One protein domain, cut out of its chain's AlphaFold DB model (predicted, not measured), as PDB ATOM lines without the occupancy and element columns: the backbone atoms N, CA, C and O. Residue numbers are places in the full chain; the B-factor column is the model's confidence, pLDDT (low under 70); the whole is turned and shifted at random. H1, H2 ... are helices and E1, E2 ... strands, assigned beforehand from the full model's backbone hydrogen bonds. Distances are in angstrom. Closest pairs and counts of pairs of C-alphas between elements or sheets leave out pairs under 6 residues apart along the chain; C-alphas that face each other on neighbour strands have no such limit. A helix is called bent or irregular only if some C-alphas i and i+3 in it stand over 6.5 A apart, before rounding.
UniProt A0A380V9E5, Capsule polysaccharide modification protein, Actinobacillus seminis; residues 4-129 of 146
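AT A GLANCE: This is residues 4 to 129 of the 146 residues of the protein "Capsule polysaccharide modification protein" of Actinobacillus seminis (UniProt A0A380V9E5). A small three-stranded sheet, E1 E2 E3, lies near the middle of a loose body of loops and short helices, and the long last helix H5 is set off to one side, with residues 104 to 109, 111 to 117 and 119 to 124 sticking out. The 126 printed residues have five named helices and three named strands, in the order H1 H2 E1 H3 E2 E3 H4 H5; the sheet is mixed. The class is mixed, helices and strands, with under half of the residues in named elements. The whole is loose, radius of gyration of the C-alphas 17.4 A, spanning 52 by 36 by 32 A.

IN THESE COORDINATES: E2, residues 61 to 66, is 17.0 A long; E1 is residues 40 to 43 and E3 84 to 87. H1, residues 4 to 13, begins at C-alpha 4 (7.266, 104.576, 150.739) and is only just irregular: C-alphas 8 and 11 are 6.8 A apart. H2 is residues 26 to 29, H3 48 to 56 and H4 100 to 107. H5, residues 112 to 128, is 24.2 A long and ends at C-alpha 128 (30.634, 89.423, 161.734).

HOW THE PARTS SIT: E1 and E2 are parallel at 29 degrees, with N 42 and O 62 2.9 A apart, within hydrogen-bond range. The hairpin E2 and E3 is antiparallel at 152 degrees, with N 63 and O 87 at 2.8 A. E1, H3, E2 form a strand-helix-strand unit, parallel neighbour strands with a helix between, its crossover right-handed. H3 only grazes the sheet; the closest C-alphas of H3 and E2, Ala 54 and Ile 61, are 7.1 A apart. H4 only grazes it with residues 100 to 101. H1, H2 and H5 are not on it. H2 is close to H3 but not clearly touching, C-alphas 26 and 50 being 7.3 A apart. H4 and H5 are apart. Every O i to N i+4 pair is within range in H3, H4 and H5, 3 of 6 in H1; H2 is too short for one.

THE WHOLE: The C-alphas farthest apart, Asn 31 and Lys 127, are 53.2 A apart. The printed part has no cut. The links H1 to H2, E2 to E3 and E3 to H4 are long. The mean pLDDT of the printed part is 92.0, and no printed residue is under 70.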
ATOM      1  N   TRP A   4       6.417 105.550 150.058       83.12
ATOM      2  CA  TRP A   4       7.266 104.576 150.739       83.12
ATOM      3  C   TRP A   4       8.348 105.247 151.598       83.12
ATOM      4  O   TRP A   4       8.447 104.975 152.791       83.12
ATOM      5  N   LYS A   5       9.116 106.186 151.025       82.25
ATOM      6  CA  LYS A   5      10.157 106.913 151.768       82.25
ATOM      7  C   LYS A   5       9.559 107.692 152.942       82.25
ATOM      8  O   LYS A   5      10.120 107.670 154.029       82.25
ATOM      9  N   GLN A   6       8.400 108.326 152.749       87.00
ATOM     10  CA  GLN A   6       7.705 109.021 153.837       87.00
ATOM     11  C   GLN A   6       7.336 108.067 154.981       87.00
ATOM     12  O   GLN A   6       7.579 108.395 156.138       87.00
ATOM     13  N   ALA A   7       6.780 106.892 154.672       86.31
ATOM     14  CA  ALA A   7       6.414 105.892 155.674       86.31
ATOM     15  C   ALA A   7       7.636 105.388 156.454       86.31
ATOM     16  O   ALA A   7       7.590 105.304 157.677       86.31
ATOM     17  N   VAL A   8       8.737 105.133 155.749       87.62
ATOM     18  CA  VAL A   8      10.003 104.663 156.319       87.62
ATOM     19  C   VAL A   8      10.665 105.684 157.244       87.62
ATOM     20  O   VAL A   8      11.269 105.309 158.243       87.62
ATOM     21  N   ILE A   9      10.580 106.971 156.912       90.81
ATOM     22  CA  ILE A   9      11.252 108.033 157.667       90.81
ATOM     23  C   ILE A   9      10.476 108.395 158.938       90.81
ATOM     24  O   ILE A   9      11.088 108.707 159.953       90.81
ATOM     25  N   LYS A  10       9.136 108.339 158.907       90.75
ATOM     26  CA  LYS A  10       8.267 108.757 160.025       90.75
ATOM     27  C   LYS A  10       8.710 108.237 161.406       90.75
ATOM     28  O   LYS A  10       8.779 109.067 162.311       90.75
ATOM     29  N   PRO A  11       9.047 106.945 161.599       91.69
ATOM     30  CA  PRO A  11       9.486 106.437 162.900       91.69
ATOM     31  C   PRO A  11      10.720 107.147 163.473       91.69
ATOM     32  O   PRO A  11      10.777 107.366 164.678       91.69
ATOM     33  N   PHE A  12      11.672 107.567 162.630       91.56
ATOM     34  CA  PHE A  12      12.892 108.262 163.067       91.56
ATOM     35  C   PHE A  12      12.634 109.682 163.588       91.56
ATOM     36  O   PHE A  12      13.459 110.232 164.310       91.56
ATOM     37  N   PHE A  13      11.488 110.267 163.239       91.50
ATOM     38  CA  PHE A  13      11.089 111.621 163.632       91.50
ATOM     39  C   PHE A  13       9.866 111.623 164.554       91.50
ATOM     40  O   PHE A  13       9.253 112.668 164.762       91.50
ATOM     41  N   ASN A  14       9.508 110.470 165.126       90.31
ATOM     42  CA  ASN A  14       8.442 110.361 166.117       90.31
ATOM     43  C   ASN A  14       8.944 110.785 167.509       90.31
ATOM     44  O   ASN A  14       9.023 109.979 168.435       90.31
ATOM     45  N   LEU A  15       9.350 112.049 167.624       88.81
ATOM     46  CA  LEU A  15       9.872 112.658 168.846       88.81
ATOM     47  C   LEU A  15       8.857 113.687 169.372       88.81
ATOM     48  O   LEU A  15       8.273 114.400 168.555       88.81
ATOM     49  N   PRO A  16       8.681 113.856 170.699       87.88
ATOM     50  CA  PRO A  16       7.661 114.752 171.265       87.88
ATOM     51  C   PRO A  16       7.718 116.201 170.755       87.88
ATOM     52  O   PRO A  16       6.694 116.871 170.659       87.88
ATOM     53  N   GLN A  17       8.916 116.681 170.418       86.12
ATOM     54  CA  GLN A  17       9.161 118.050 169.954       86.12
ATOM     55  C   GLN A  17       9.320 118.159 168.428       86.12
ATOM     56  O   GLN A  17       9.544 119.252 167.911       86.12
ATOM     57  N   CYS A  18       9.205 117.054 167.685       89.62
ATOM     58  CA  CYS A  18       9.355 117.048 166.234       89.62
ATOM     59  C   CYS A  18       7.995 116.886 165.550       89.62
ATOM     60  O   CYS A  18       7.299 115.891 165.734       89.62
ATOM     61  N   LYS A  19       7.628 117.856 164.707       89.19
ATOM     62  CA  LYS A  19       6.467 117.751 163.813       89.19
ATOM     63  C   LYS A  19       6.954 117.617 162.376       89.19
ATOM     64  O   LYS A  19       7.322 118.600 161.737       89.19
ATOM     65  N   LEU A  20       6.962 116.386 161.865       91.44
ATOM     66  CA  LEU A  20       7.377 116.112 160.492       91.44
ATOM     67  C   LEU A  20       6.232 116.396 159.510       91.44
ATOM     68  O   LEU A  20       5.195 115.731 159.529       91.44
ATOM     69  N   HIS A  21       6.445 117.350 158.605       90.38
ATOM     70  CA  HIS A  21       5.509 117.677 157.531       90.38
ATOM     71  C   HIS A  21       6.132 117.390 156.167       90.38
ATOM     72  O   HIS A  21       7.171 117.943 155.816       90.38
ATOM     73  N   PHE A  22       5.469 116.557 155.364       91.00
ATOM     74  CA  PHE A  22       5.872 116.327 153.981       91.00
ATOM     75  C   PHE A  22       5.195 117.338 153.064       91.00
ATOM     76  O   PHE A  22       3.967 117.411 153.006       91.00
ATOM     77  N   ILE A  23       6.005 118.080 152.318       89.31
ATOM     78  CA  ILE A  23       5.544 119.013 151.292       89.31
ATOM     79  C   ILE A  23       5.780 118.430 149.898       89.31
ATOM     80  O   ILE A  23       6.728 117.675 149.662       89.31
ATOM     81  N   ARG A  24       4.888 118.765 148.965       86.12
ATOM     82  CA  ARG A  24       4.998 118.389 147.545       86.12
ATOM     83  C   ARG A  24       5.588 119.509 146.691       86.12
ATOM     84  O   ARG A  24       6.140 119.221 145.637       86.12
ATOM     85  N   SER A  25       5.467 120.752 147.150       87.44
ATOM     86  CA  SER A  25       5.961 121.955 146.480       87.44
ATOM     87  C   SER A  25       6.352 123.004 147.520       87.44
ATOM     88  O   SER A  25       5.761 123.047 148.601       87.44
ATOM     89  N   LEU A  26       7.323 123.853 147.179       86.62
ATOM     90  CA  LEU A  26       7.793 124.943 148.035       86.62
ATOM     91  C   LEU A  26       6.702 125.982 148.309       86.62
ATOM     92  O   LEU A  26       6.648 126.501 149.414       86.62
ATOM     93  N   HIS A  27       5.754 126.175 147.387       85.81
ATOM     94  CA  HIS A  27       4.621 127.084 147.594       85.81
ATOM     95  C   HIS A  27       3.763 126.735 148.820       85.81
ATOM     96  O   HIS A  27       3.117 127.593 149.412       85.81
ATOM     97  N   GLN A  28       3.775 125.472 149.259       85.94
ATOM     98  CA  GLN A  28       3.068 125.054 150.477       85.94
ATOM     99  C   GLN A  28       3.691 125.620 151.761       85.94
ATOM    100  O   GLN A  28       3.088 125.500 152.829       85.94
ATOM    101  N   LEU A  29       4.896 126.189 151.672       85.12
ATOM    102  CA  LEU A  29       5.595 126.851 152.768       85.12
ATOM    103  C   LEU A  29       5.332 128.357 152.816       85.12
ATOM    104  O   LEU A  29       5.600 128.959 153.850       85.12
ATOM    105  N   ASP A  30       4.808 128.964 151.746       80.69
ATOM    106  CA  ASP A  30       4.646 130.422 151.659       80.69
ATOM    107  C   ASP A  30       3.693 130.951 152.741       80.69
ATOM    108  O   ASP A  30       3.961 131.984 153.346       80.69
ATOM    109  N   ASN A  31       2.656 130.171 153.064       76.88
ATOM    110  CA  ASN A  31       1.644 130.501 154.075       76.88
ATOM    111  C   ASN A  31       1.860 129.792 155.423       76.88
ATOM    112  O   ASN A  31       0.949 129.755 156.252       76.88
ATOM    113  N   ARG A  32       3.014 129.149 155.637       78.06
ATOM    114  CA  ARG A  32       3.316 128.478 156.909       78.06
ATOM    115  C   ARG A  32       4.158 129.368 157.803       78.06
ATOM    116  O   ARG A  32       4.993 130.126 157.326       78.06
ATOM    117  N   ASP A  33       3.971 129.198 159.106       72.06
ATOM    118  CA  ASP A  33       4.838 129.808 160.101       72.06
ATOM    119  C   ASP A  33       6.283 129.307 159.915       72.06
ATOM    120  O   ASP A  33       6.583 128.117 160.072       72.06
ATOM    121  N   LYS A  34       7.164 130.239 159.546       73.25
ATOM    122  CA  LYS A  34       8.611 130.053 159.386       73.25
ATOM    123  C   LYS A  34       9.333 130.451 160.677       73.25
ATOM    124  O   LYS A  34      10.355 131.130 160.634       73.25
ATOM    125  N   SER A  35       8.785 130.058 161.829       74.62
ATOM    126  CA  SER A  35       9.408 130.282 163.134       74.62
ATOM    127  C   SER A  35      10.859 129.792 163.160       74.62
ATOM    128  O   SER A  35      11.259 128.911 162.395       74.62
ATOM    129  N   GLN A  36      11.657 130.316 164.093       73.81
ATOM    130  CA  GLN A  36      13.087 129.991 164.224       73.81
ATOM    131  C   GLN A  36      13.374 128.493 164.449       73.81
ATOM    132  O   GLN A  36      14.512 128.046 164.290       73.81
ATOM    133  N   HIS A  37      12.358 127.700 164.796       81.94
ATOM    134  CA  HIS A  37      12.451 126.251 164.985       81.94
ATOM    135  C   HIS A  37      12.138 125.444 163.716       81.94
ATOM    136  O   HIS A  37      12.352 124.232 163.692       81.94
ATOM    137  N   CYS A  38      11.660 126.088 162.649       88.94
ATOM    138  CA  CYS A  38      11.410 125.429 161.376       88.94
ATOM    139  C   CYS A  38      12.734 125.034 160.707       88.94
ATOM    140  O   CYS A  38      13.701 125.798 160.693       88.94
ATOM    141  N   ARG A  39      12.792 123.821 160.159       92.69
ATOM    142  CA  ARG A  39      13.938 123.298 159.408       92.69
ATOM    143  C   ARG A  39      13.441 122.624 158.144       92.69
ATOM    144  O   ARG A  39      12.427 121.925 158.172       92.69
ATOM    145  N   LEU A  40      14.182 122.783 157.052       94.12
ATOM    146  CA  LEU A  40      13.938 122.024 155.830       94.12
ATOM    147  C   LEU A  40      14.817 120.782 155.814       94.12
ATOM    148  O   LEU A  40      16.028 120.862 155.632       94.12
ATOM    149  N   LEU A  41      14.177 119.629 155.999       94.81
ATOM    150  CA  LEU A  41      14.816 118.327 155.897       94.81
ATOM    151  C   LEU A  41      14.852 117.870 154.432       94.81
ATOM    152  O   LEU A  41      13.807 117.685 153.803       94.81
ATOM    153  N   ILE A  42      16.051 117.652 153.903       95.06
ATOM    154  CA  ILE A  42      16.299 117.204 152.527       95.06
ATOM    155  C   ILE A  42      17.127 115.917 152.515       95.06
ATOM    156  O   ILE A  42      17.824 115.613 153.476       95.06
ATOM    157  N   TRP A  43      17.053 115.148 151.427       94.44
ATOM    158  CA  TRP A  43      17.859 113.935 151.254       94.44
ATOM    159  C   TRP A  43      19.135 114.239 150.456       94.44
ATOM    160  O   TRP A  43      19.050 114.884 149.405       94.44
ATOM    161  N   GLY A  44      20.288 113.748 150.913       94.94
ATOM    162  CA  GLY A  44      21.590 113.960 150.278       94.94
ATOM    163  C   GLY A  44      21.964 115.442 150.185       94.94
ATOM    164  O   GLY A  44      21.682 116.218 151.095       94.94
ATOM    165  N   GLN A  45      22.573 115.859 149.068       92.75
ATOM    166  CA  GLN A  45      22.931 117.271 148.849       92.75
ATOM    167  C   GLN A  45      21.711 118.200 148.717       92.75
ATOM    168  O   GLN A  45      21.805 119.382 149.049       92.75
ATOM    169  N   GLY A  46      20.561 117.659 148.305       90.88
ATOM    170  CA  GLY A  46      19.335 118.415 148.063       90.88
ATOM    171  C   GLY A  46      19.194 118.944 146.642       90.88
ATOM    172  O   GLY A  46      20.124 118.938 145.843       90.88
ATOM    173  N   ASN A  47      17.983 119.396 146.319       92.62
ATOM    174  CA  ASN A  47      17.692 120.053 145.049       92.62
ATOM    175  C   ASN A  47      18.100 121.541 145.136       92.62
ATOM    176  O   ASN A  47      17.653 122.198 146.081       92.62
ATOM    177  N   PRO A  48      18.854 122.092 144.162       93.94
ATOM    178  CA  PRO A  48      19.271 123.497 144.163       93.94
ATOM    179  C   PRO A  48      18.131 124.498 144.379       93.94
ATOM    180  O   PRO A  48      18.288 125.432 145.153       93.94
ATOM    181  N   ASN A  49      16.946 124.266 143.808       94.19
ATOM    182  CA  ASN A  49      15.794 125.157 143.981       94.19
ATOM    183  C   ASN A  49      15.303 125.197 145.437       94.19
ATOM    184  O   ASN A  49      14.879 126.243 145.923       94.19
ATOM    185  N   VAL A  50      15.371 124.064 146.145       93.69
ATOM    186  CA  VAL A  50      15.021 123.993 147.574       93.69
ATOM    187  C   VAL A  50      16.070 124.717 148.411       93.69
ATOM    188  O   VAL A  50      15.704 125.419 149.349       93.69
ATOM    189  N   LEU A  51      17.352 124.582 148.057       94.38
ATOM    190  CA  LEU A  51      18.446 125.278 148.735       94.38
ATOM    191  C   LEU A  51      18.335 126.797 148.555       94.38
ATOM    192  O   LEU A  51      18.370 127.524 149.544       94.38
ATOM    193  N   SER A  52      18.105 127.269 147.326       95.31
ATOM    194  CA  SER A  52      17.905 128.693 147.032       95.31
ATOM    195  C   SER A  52      16.691 129.264 147.765       95.31
ATOM    196  O   SER A  52      16.773 130.351 148.329       95.31
ATOM    197  N   TYR A  53      15.576 128.524 147.822       93.44
ATOM    198  CA  TYR A  53      14.399 128.933 148.597       93.44
ATOM    199  C   TYR A  53      14.711 129.028 150.093       93.44
ATOM    200  O   TYR A  53      14.376 130.017 150.741       93.44
ATOM    201  N   ALA A  54      15.373 128.010 150.649       93.06
ATOM    202  CA  ALA A  54      15.757 127.992 152.055       93.06
ATOM    203  C   ALA A  54      16.657 129.184 152.407       93.06
ATOM    204  O   ALA A  54      16.416 129.849 153.410       93.06
ATOM    205  N   GLN A  55      17.627 129.502 151.547       93.44
ATOM    206  CA  GLN A  55      18.503 130.659 151.703       93.44
ATOM    207  C   GLN A  55      17.726 131.981 151.640       93.44
ATOM    208  O   GLN A  55      17.863 132.805 152.543       93.44
ATOM    209  N   ALA A  56      16.876 132.168 150.625       92.62
ATOM    210  CA  ALA A  56      16.079 133.386 150.452       92.62
ATOM    211  C   ALA A  56      15.120 133.646 151.627       92.62
ATOM    212  O   ALA A  56      14.837 134.795 151.959       92.62
ATOM    213  N   HIS A  57      14.645 132.582 152.279       90.38
ATOM    214  CA  HIS A  57      13.740 132.658 153.426       90.38
ATOM    215  C   HIS A  57      14.420 132.416 154.780       90.38
ATOM    216  O   HIS A  57      13.716 132.303 155.781       90.38
ATOM    217  N   GLN A  58      15.755 132.327 154.822       91.25
ATOM    218  CA  GLN A  58      16.543 132.096 156.041       91.25
ATOM    219  C   GLN A  58      16.095 130.858 156.845       91.25
ATOM    220  O   GLN A  58      16.155 130.833 158.074       91.25
ATOM    221  N   ILE A  59      15.643 129.810 156.155       92.56
ATOM    222  CA  ILE A  59      15.214 128.556 156.777       92.56
ATOM    223  C   ILE A  59      16.422 127.616 156.848       92.56
ATOM    224  O   ILE A  59      16.960 127.255 155.798       92.56
ATOM    225  N   PRO A  60      16.853 127.157 158.035       93.94
ATOM    226  CA  PRO A  60      18.020 126.291 158.102       93.94
ATOM    227  C   PRO A  60      17.733 124.900 157.518       93.94
ATOM    228  O   PRO A  60      16.644 124.333 157.678       93.94
ATOM    229  N   ILE A  61      18.738 124.353 156.837       95.25
ATOM    230  CA  ILE A  61      18.692 123.053 156.168       95.25
ATOM    231  C   ILE A  61      19.175 121.952 157.117       95.25
ATOM    232  O   ILE A  61      20.193 122.104 157.783       95.25
ATOM    233  N   LEU A  62      18.481 120.815 157.109       96.06
ATOM    234  CA  LEU A  62      18.987 119.539 157.613       96.06
ATOM    235  C   LEU A  62      19.114 118.572 156.436       96.06
ATOM    236  O   LEU A  62      18.147 118.351 155.704       96.06
ATOM    237  N   ARG A  63      20.287 117.977 156.249       96.88
ATOM    238  CA  ARG A  63      20.527 116.932 155.252       96.88
ATOM    239  C   ARG A  63      20.421 115.570 155.906       96.88
ATOM    240  O   ARG A  63      20.906 115.356 157.010       96.88
ATOM    241  N   MET A  64      19.768 114.650 155.217       96.25
ATOM    242  CA  MET A  64      19.542 113.289 155.670       96.25
ATOM    243  C   MET A  64      20.052 112.291 154.647       96.25
ATOM    244  O   MET A  64      19.909 112.504 153.445       96.25
ATOM    245  N   GLU A  65      20.595 111.180 155.125       95.94
ATOM    246  CA  GLU A  65      21.056 110.086 154.274       95.94
ATOM    247  C   GLU A  65      20.942 108.738 154.997       95.94
ATOM    248  O   GLU A  65      20.759 108.679 156.217       95.94
ATOM    249  N   ASP A  66      21.058 107.635 154.257       95.12
ATOM    250  CA  ASP A  66      21.130 106.299 154.850       95.12
ATOM    251  C   ASP A  66      22.356 106.150 155.768       95.12
ATOM    252  O   ASP A  66      23.490 106.406 155.346       95.12
ATOM    253  N   GLY A  67      22.156 105.602 156.968       95.50
ATOM    254  CA  GLY A  67      23.239 105.338 157.912       95.50
ATOM    255  C   GLY A  67      24.285 104.327 157.429       95.50
ATOM    256  O   GLY A  67      24.090 103.586 156.458       95.50
ATOM    257  N   PHE A  68      25.430 104.295 158.119       95.44
ATOM    258  CA  PHE A  68      26.548 103.403 157.786       95.44
ATOM    259  C   PHE A  68      26.199 101.917 157.981       95.44
ATOM    260  O   PHE A  68      26.652 101.073 157.207       95.44
ATOM    261  N   LEU A  69      25.335 101.604 158.953       94.38
ATOM    262  CA  LEU A  69      24.695 100.296 159.127       94.38
ATOM    263  C   LEU A  69      23.206 100.427 158.825       94.38
ATOM    264  O   LEU A  69      22.434 100.912 159.651       94.38
ATOM    265  N   ARG A  70      22.799 100.017 157.626       93.62
ATOM    266  CA  ARG A  70      21.468 100.339 157.123       93.62
ATOM    267  C   ARG A  70      20.475  99.213 157.349       93.62
ATOM    268  O   ARG A  70      19.442  99.464 157.939       93.62
ATOM    269  N   SER A  71      20.718  98.003 156.862       92.31
ATOM    270  CA  SER A  71      19.666  96.973 156.831       92.31
ATOM    271  C   SER A  71      20.218  95.572 156.576       92.31
ATOM    272  O   SER A  71      21.387  95.422 156.230       92.31
ATOM    273  N   VAL A  72      19.369  94.548 156.719       90.38
ATOM    274  CA  VAL A  72      19.577  93.216 156.125       90.38
ATOM    275  C   VAL A  72      18.749  93.151 154.844       90.38
ATOM    276  O   VAL A  72      17.539  92.968 154.884       90.38
ATOM    277  N   GLY A  73      19.397  93.392 153.709       86.56
ATOM    278  CA  GLY A  73      18.751  93.604 152.416       86.56
ATOM    279  C   GLY A  73      18.988  95.009 151.859       86.56
ATOM    280  O   GLY A  73      19.403  95.931 152.566       86.56
ATOM    281  N   LEU A  74      18.740  95.160 150.558       82.12
ATOM    282  CA  LEU A  74      18.945  96.409 149.826       82.12
ATOM    283  C   LEU A  74      17.759  97.363 149.982       82.12
ATOM    284  O   LEU A  74      16.603  96.945 150.026       82.12
ATOM    285  N   GLY A  75      18.040  98.667 149.948       78.12
ATOM    286  CA  GLY A  75      16.995  99.692 149.883       78.12
ATOM    287  C   GLY A  75      16.139  99.612 148.614       78.12
ATOM    288  O   GLY A  75      14.953  99.932 148.665       78.12
ATOM    289  N   SER A  76      16.705  99.116 147.506       80.75
ATOM    290  CA  SER A  76      15.976  98.839 146.257       80.75
ATOM    291  C   SER A  76      14.860  97.809 146.435       80.75
ATOM    292  O   SER A  76      13.874  97.853 145.712       80.75
ATOM    293  N   ASN A  77      14.983  96.928 147.432       82.19
ATOM    294  CA  ASN A  77      13.999  95.893 147.741       82.19
ATOM    295  C   ASN A  77      12.989  96.369 148.797       82.19
ATOM    296  O   ASN A  77      12.388  95.550 149.482       82.19
ATOM    297  N   LEU A  78      12.848  97.690 148.973       81.88
ATOM    298  CA  LEU A  78      11.970  98.309 149.969       81.88
ATOM    299  C   LEU A  78      12.259  97.820 151.397       81.88
ATOM    300  O   LEU A  78      11.366  97.698 152.230       81.88
ATOM    301  N   VAL A  79      13.532  97.566 151.712       84.81
ATOM    302  CA  VAL A  79      13.944  97.288 153.091       84.81
ATOM    303  C   VAL A  79      14.164  98.610 153.818       84.81
ATOM    304  O   VAL A  79      14.986  99.439 153.395       84.81
ATOM    305  N   ALA A  80      13.421  98.808 154.908       88.69
ATOM    306  CA  ALA A  80      13.552  99.977 155.767       88.69
ATOM    307  C   ALA A  80      14.967 100.047 156.386       88.69
ATOM    308  O   ALA A  80      15.521  99.013 156.769       88.69
ATOM    309  N   PRO A  81      15.585 101.237 156.462       92.62
ATOM    310  CA  PRO A  81      16.826 101.431 157.178       92.62
ATOM    311  C   PRO A  81      16.592 101.295 158.689       92.62
ATOM    312  O   PRO A  81      15.533 101.634 159.207       92.62
ATOM    313  N   LEU A  82      17.619 100.825 159.382       94.00
ATOM    314  CA  LEU A  82      17.741 100.748 160.833       94.00
ATOM    315  C   LEU A  82      18.413 102.004 161.401       94.00
ATOM    316  O   LEU A  82      18.295 102.280 162.589       94.00
ATOM    317  N   SER A  83      19.128 102.761 160.565       94.81
ATOM    318  CA  SER A  83      19.769 104.017 160.951       94.81
ATOM    319  C   SER A  83      19.780 105.027 159.803       94.81
ATOM    320  O   SER A  83      19.820 104.659 158.624       94.81
ATOM    321  N   LEU A  84      19.764 106.307 160.169       95.81
ATOM    322  CA  LEU A  84      19.865 107.460 159.278       95.81
ATOM    323  C   LEU A  84      20.964 108.391 159.794       95.81
ATOM    324  O   LEU A  84      21.209 108.459 160.997       95.81
ATOM    325  N   VAL A  85      21.604 109.116 158.883       97.12
ATOM    326  CA  VAL A  85      22.451 110.268 159.211       97.12
ATOM    327  C   VAL A  85      21.609 111.526 159.084       97.12
ATOM    328  O   VAL A  85      20.870 111.653 158.111       97.12
ATOM    329  N   ILE A  86      21.756 112.445 160.038       96.62
ATOM    330  CA  ILE A  86      21.242 113.816 159.978       96.62
ATOM    331  C   ILE A  86      22.427 114.762 160.160       96.62
ATOM    332  O   ILE A  86      23.191 114.612 161.112       96.62
ATOM    333  N   ASP A  87      22.583 115.708 159.244       97.69
ATOM    334  CA  ASP A  87      23.696 116.652 159.190       97.69
ATOM    335  C   ASP A  87      23.149 118.064 158.938       97.69
ATOM    336  O   ASP A  87      22.421 118.312 157.979       97.69
ATOM    337  N   ASP A  88      23.445 118.984 159.846       96.25
ATOM    338  CA  ASP A  88      22.994 120.376 159.833       96.25
ATOM    339  C   ASP A  88      24.054 121.352 159.298       96.25
ATOM    340  O   ASP A  88      23.795 122.551 159.224       96.25
ATOM    341  N   LEU A  89      25.229 120.852 158.900       95.94
ATOM    342  CA  LEU A  89      26.312 121.649 158.319       95.94
ATOM    343  C   LEU A  89      26.465 121.350 156.821       95.94
ATOM    344  O   LEU A  89      26.371 122.239 155.973       95.94
ATOM    345  N   GLY A  90      26.584 120.070 156.485       95.62
ATOM    346  CA  GLY A  90      26.848 119.576 155.139       95.62
ATOM    347  C   GLY A  90      26.263 118.183 154.966       95.62
ATOM    348  O   GLY A  90      25.137 117.924 155.383       95.62
ATOM    349  N   ILE A  91      26.998 117.289 154.312       97.38
ATOM    350  CA  ILE A  91      26.705 115.854 154.321       97.38
ATOM    351  C   ILE A  91      28.016 115.092 154.121       97.38
ATOM    352  O   ILE A  91      28.836 115.497 153.306       97.38
ATOM    353  N   TYR A  92      28.214 113.988 154.844       97.12
ATOM    354  CA  TYR A  92      29.515 113.313 155.006       97.12
ATOM    355  C   TYR A  92      30.246 112.877 153.721       97.12
ATOM    356  O   TYR A  92      31.426 112.550 153.776       97.12
ATOM    357  N   PHE A  93      29.554 112.782 152.584       95.94
ATOM    358  CA  PHE A  93      30.154 112.390 151.306       95.94
ATOM    359  C   PHE A  93      30.487 113.586 150.405       95.94
ATOM    360  O   PHE A  93      31.107 113.396 149.360       95.94
ATOM    361  N   ASN A  94      30.043 114.797 150.757       96.31
ATOM    362  CA  ASN A  94      30.372 116.003 150.013       96.31
ATOM    363  C   ASN A  94      31.662 116.609 150.574       96.31
ATOM    364  O   ASN A  94      31.637 117.196 151.647       96.31
ATOM    365  N   ALA A  95      32.760 116.483 149.834       96.00
ATOM    366  CA  ALA A  95      34.062 117.017 150.230       96.00
ATOM    367  C   ALA A  95      34.243 118.517 149.918       96.00
ATOM    368  O   ALA A  95      35.258 119.097 150.288       96.00
ATOM    369  N   GLU A  96      33.296 119.152 149.221       95.81
ATOM    370  CA  GLU A  96      33.396 120.568 148.833       95.81
ATOM    371  C   GLU A  96      32.980 121.529 149.953       95.81
ATOM    372  O   GLU A  96      33.203 122.734 149.850       95.81
ATOM    373  N   GLN A  97      32.318 121.022 150.995       94.38
ATOM    374  CA  GLN A  97      31.778 121.810 152.100       94.38
ATOM    375  C   GLN A  97      31.966 121.048 153.416       94.38
ATOM    376  O   GLN A  97      31.793 119.829 153.419       94.38
ATOM    377  N   PRO A  98      32.226 121.737 154.541       97.31
ATOM    378  CA  PRO A  98      32.324 121.089 155.843       97.31
ATOM    379  C   PRO A  98      31.078 120.267 156.188       97.31
ATOM    380  O   PRO A  98      29.943 120.694 155.957       97.31
ATOM    381  N   SER A  99      31.284 119.106 156.803       98.06
ATOM    382  CA  SER A  99      30.208 118.242 157.303       98.06
ATOM    383  C   SER A  99      30.171 118.177 158.830       98.06
ATOM    384  O   SER A  99      31.184 118.376 159.511       98.06
ATOM    385  N   ARG A 100      29.006 117.847 159.409       97.88
ATOM    386  CA  ARG A 100      28.903 117.611 160.858       97.88
ATOM    387  C   ARG A 100      29.827 116.474 161.286       97.88
ATOM    388  O   ARG A 100      30.403 116.550 162.369       97.88
ATOM    389  N   LEU A 101      30.002 115.454 160.440       97.75
ATOM    390  CA  LEU A 101      30.937 114.359 160.696       97.75
ATOM    391  C   LEU A 101      32.388 114.851 160.785       97.75
ATOM    392  O   LEU A 101      33.065 114.506 161.748       97.75
ATOM    393  N   GLU A 102      32.858 115.673 159.843       98.12
ATOM    394  CA  GLU A 102      34.194 116.283 159.933       98.12
ATOM    395  C   GLU A 102      34.355 117.106 161.202       98.12
ATOM    396  O   GLU A 102      35.345 116.952 161.914       98.12
ATOM    397  N   ASN A 103      33.362 117.938 161.521       98.19
ATOM    398  CA  ASN A 103      33.413 118.750 162.725       98.19
ATOM    399  C   ASN A 103      33.492 117.881 163.990       98.19
ATOM    400  O   ASN A 103      34.236 118.214 164.909       98.19
ATOM    401  N   ILE A 104      32.755 116.765 164.044       97.50
ATOM    402  CA  ILE A 104      32.880 115.784 165.129       97.50
ATOM    403  C   ILE A 104      34.302 115.221 165.147       97.50
ATOM    404  O   ILE A 104      34.945 115.275 166.184       97.50
ATOM    405  N   LEU A 105      34.828 114.732 164.025       97.12
ATOM    406  CA  LEU A 105      36.157 114.112 163.972       97.12
ATOM    407  C   LEU A 105      37.292 115.062 164.386       97.12
ATOM    408  O   LEU A 105      38.255 114.609 164.998       97.12
ATOM    409  N   GLN A 106      37.175 116.355 164.086       97.94
ATOM    410  CA  GLN A 106      38.176 117.364 164.448       97.94
ATOM    411  C   GLN A 106      38.160 117.728 165.938       97.94
ATOM    412  O   GLN A 106      39.208 118.028 166.503       97.94
ATOM    413  N   HIS A 107      36.987 117.708 166.577       98.00
ATOM    414  CA  HIS A 107      36.802 118.283 167.917       98.00
ATOM    415  C   HIS A 107      36.413 117.256 168.988       98.00
ATOM    416  O   HIS A 107      36.348 117.591 170.173       98.00
ATOM    417  N   ILE A 108      36.122 116.012 168.604       97.38
ATOM    418  CA  ILE A 108      35.702 114.978 169.546       97.38
ATOM    419  C   ILE A 108      36.833 114.642 170.518       97.38
ATOM    420  O   ILE A 108      37.945 114.288 170.132       97.38
ATOM    421  N   SER A 109      36.519 114.699 171.809       97.38
ATOM    422  CA  SER A 109      37.369 114.163 172.868       97.38
ATOM    423  C   SER A 109      36.795 112.827 173.317       97.38
ATOM    424  O   SER A 109      35.683 112.775 173.835       97.38
ATOM    425  N   LEU A 110      37.535 111.741 173.090       97.00
ATOM    426  CA  LEU A 110      37.111 110.390 173.457       97.00
ATOM    427  C   LEU A 110      37.680 109.996 174.822       97.00
ATOM    428  O   LEU A 110      38.906 109.986 175.001       97.00
ATOM    429  N   SER A 111      36.798 109.599 175.742       98.12
ATOM    430  CA  SER A 111      37.186 108.962 177.006       98.12
ATOM    431  C   SER A 111      37.851 107.598 176.763       98.12
ATOM    432  O   SER A 111      37.879 107.073 175.641       98.12
ATOM    433  N   GLN A 112      38.416 106.992 177.808       98.25
ATOM    434  CA  GLN A 112      38.962 105.636 177.684       98.25
ATOM    435  C   GLN A 112      37.849 104.608 177.454       98.25
ATOM    436  O   GLN A 112      38.028 103.662 176.678       98.25
ATOM    437  N   GLU A 113      36.682 104.822 178.061       98.31
ATOM    438  CA  GLU A 113      35.477 104.030 177.839       98.31
ATOM    439  C   GLU A 113      35.026 104.103 176.376       98.31
ATOM    440  O   GLU A 113      34.791 103.056 175.765       98.31
ATOM    441  N   ASP A 114      34.995 105.300 175.781       97.69
ATOM    442  CA  ASP A 114      34.617 105.486 174.373       97.69
ATOM    443  C   ASP A 114      35.584 104.767 173.433       97.69
ATOM    444  O   ASP A 114      35.163 104.074 172.504       97.69
ATOM    445  N   LYS A 115      36.896 104.870 173.690       98.12
ATOM    446  CA  LYS A 115      37.922 104.171 172.899       98.12
ATOM    447  C   LYS A 115      37.751 102.657 172.986       98.12
ATOM    448  O   LYS A 115      37.805 101.972 171.961       98.12
ATOM    449  N   LYS A 116      37.496 102.123 174.186       98.44
ATOM    450  CA  LYS A 116      37.242 100.690 174.401       98.44
ATOM    451  C   LYS A 116      35.967 100.237 173.690       98.44
ATOM    452  O   LYS A 116      35.967  99.190 173.036       98.44
ATOM    453  N   LEU A 117      34.896 101.024 173.777       98.00
ATOM    454  CA  LEU A 117      33.644 100.764 173.070       98.00
ATOM    455  C   LEU A 117      33.865 100.748 171.553       98.00
ATOM    456  O   LEU A 117      33.497  99.770 170.899       98.00
ATOM    457  N   ALA A 118      34.527 101.767 171.002       97.06
ATOM    458  CA  ALA A 118      34.829 101.872 169.576       97.06
ATOM    459  C   ALA A 118      35.659 100.681 169.072       97.06
ATOM    460  O   ALA A 118      35.323 100.075 168.052       97.06
ATOM    461  N   GLN A 119      36.695 100.271 169.812       98.06
ATOM    462  CA  GLN A 119      37.509  99.098 169.477       98.06
ATOM    463  C   GLN A 119      36.696  97.797 169.491       98.06
ATOM    464  O   GLN A 119      36.847  96.961 168.595       98.06
ATOM    465  N   ASN A 120      35.824  97.614 170.485       98.06
ATOM    466  CA  ASN A 120      34.958  96.438 170.576       98.06
ATOM    467  C   ASN A 120      33.939  96.394 169.432       98.06
ATOM    468  O   ASN A 120      33.745  95.337 168.825       98.06
ATOM    469  N   LEU A 121      33.331  97.538 169.104       96.94
ATOM    470  CA  LEU A 121      32.425  97.672 167.965       96.94
ATOM    471  C   LEU A 121      33.148  97.355 166.655       96.94
ATOM    472  O   LEU A 121      32.669  96.517 165.895       96.94
ATOM    473  N   HIS A 122      34.331  97.926 166.428       97.25
ATOM    474  CA  HIS A 122      35.135  97.659 165.237       97.25
ATOM    475  C   HIS A 122      35.467  96.164 165.091       97.25
ATOM    476  O   HIS A 122      35.187  95.563 164.051       97.25
ATOM    477  N   LYS A 123      35.963  95.519 166.156       97.88
ATOM    478  CA  LYS A 123      36.230  94.067 166.165       97.88
ATOM    479  C   LYS A 123      34.974  93.256 165.845       97.88
ATOM    480  O   LYS A 123      35.044  92.299 165.072       97.88
ATOM    481  N   LYS A 124      33.825  93.630 166.417       96.81
ATOM    482  CA  LYS A 124      32.545  92.954 166.167       96.81
ATOM    483  C   LYS A 124      32.120  93.097 164.708       96.81
ATOM    484  O   LYS A 124      31.764  92.086 164.106       96.81
ATOM    485  N   LEU A 125      32.204  94.298 164.132       94.94
ATOM    486  CA  LEU A 125      31.863  94.566 162.729       94.94
ATOM    487  C   LEU A 125      32.685  93.701 161.771       94.94
ATOM    488  O   LEU A 125      32.112  93.014 160.926       94.94
ATOM    489  N   ILE A 126      34.007  93.655 161.962       96.31
ATOM    490  CA  ILE A 126      34.910  92.863 161.117       96.31
ATOM    491  C   ILE A 126      34.655  91.361 161.290       96.31
ATOM    492  O   ILE A 126      34.468  90.652 160.300       96.31
ATOM    493  N   LYS A 127      34.569  90.867 162.536       96.19
ATOM    494  CA  LYS A 127      34.323  89.442 162.828       96.19
ATOM    495  C   LYS A 127      33.015  88.942 162.210       96.19
ATOM    496  O   LYS A 127      32.957  87.819 161.719       96.19
ATOM    497  N   THR A 128      31.970  89.766 162.252       93.88
ATOM    498  CA  THR A 128      30.634  89.423 161.734       93.88
ATOM    499  C   THR A 128      30.454  89.746 160.253       93.88
ATOM    500  O   THR A 128      29.426  89.383 159.686       93.88
ATOM    501  N   LYS A 129      31.445  90.384 159.610       93.12
ATOM    502  CA  LYS A 129      31.382  90.850 158.214       93.12
ATOM    503  C   LYS A 129      30.150  91.724 157.944       93.12
ATOM    504  O   LYS A 129      29.570  91.665 156.858       93.12
TER     505      LYS A 129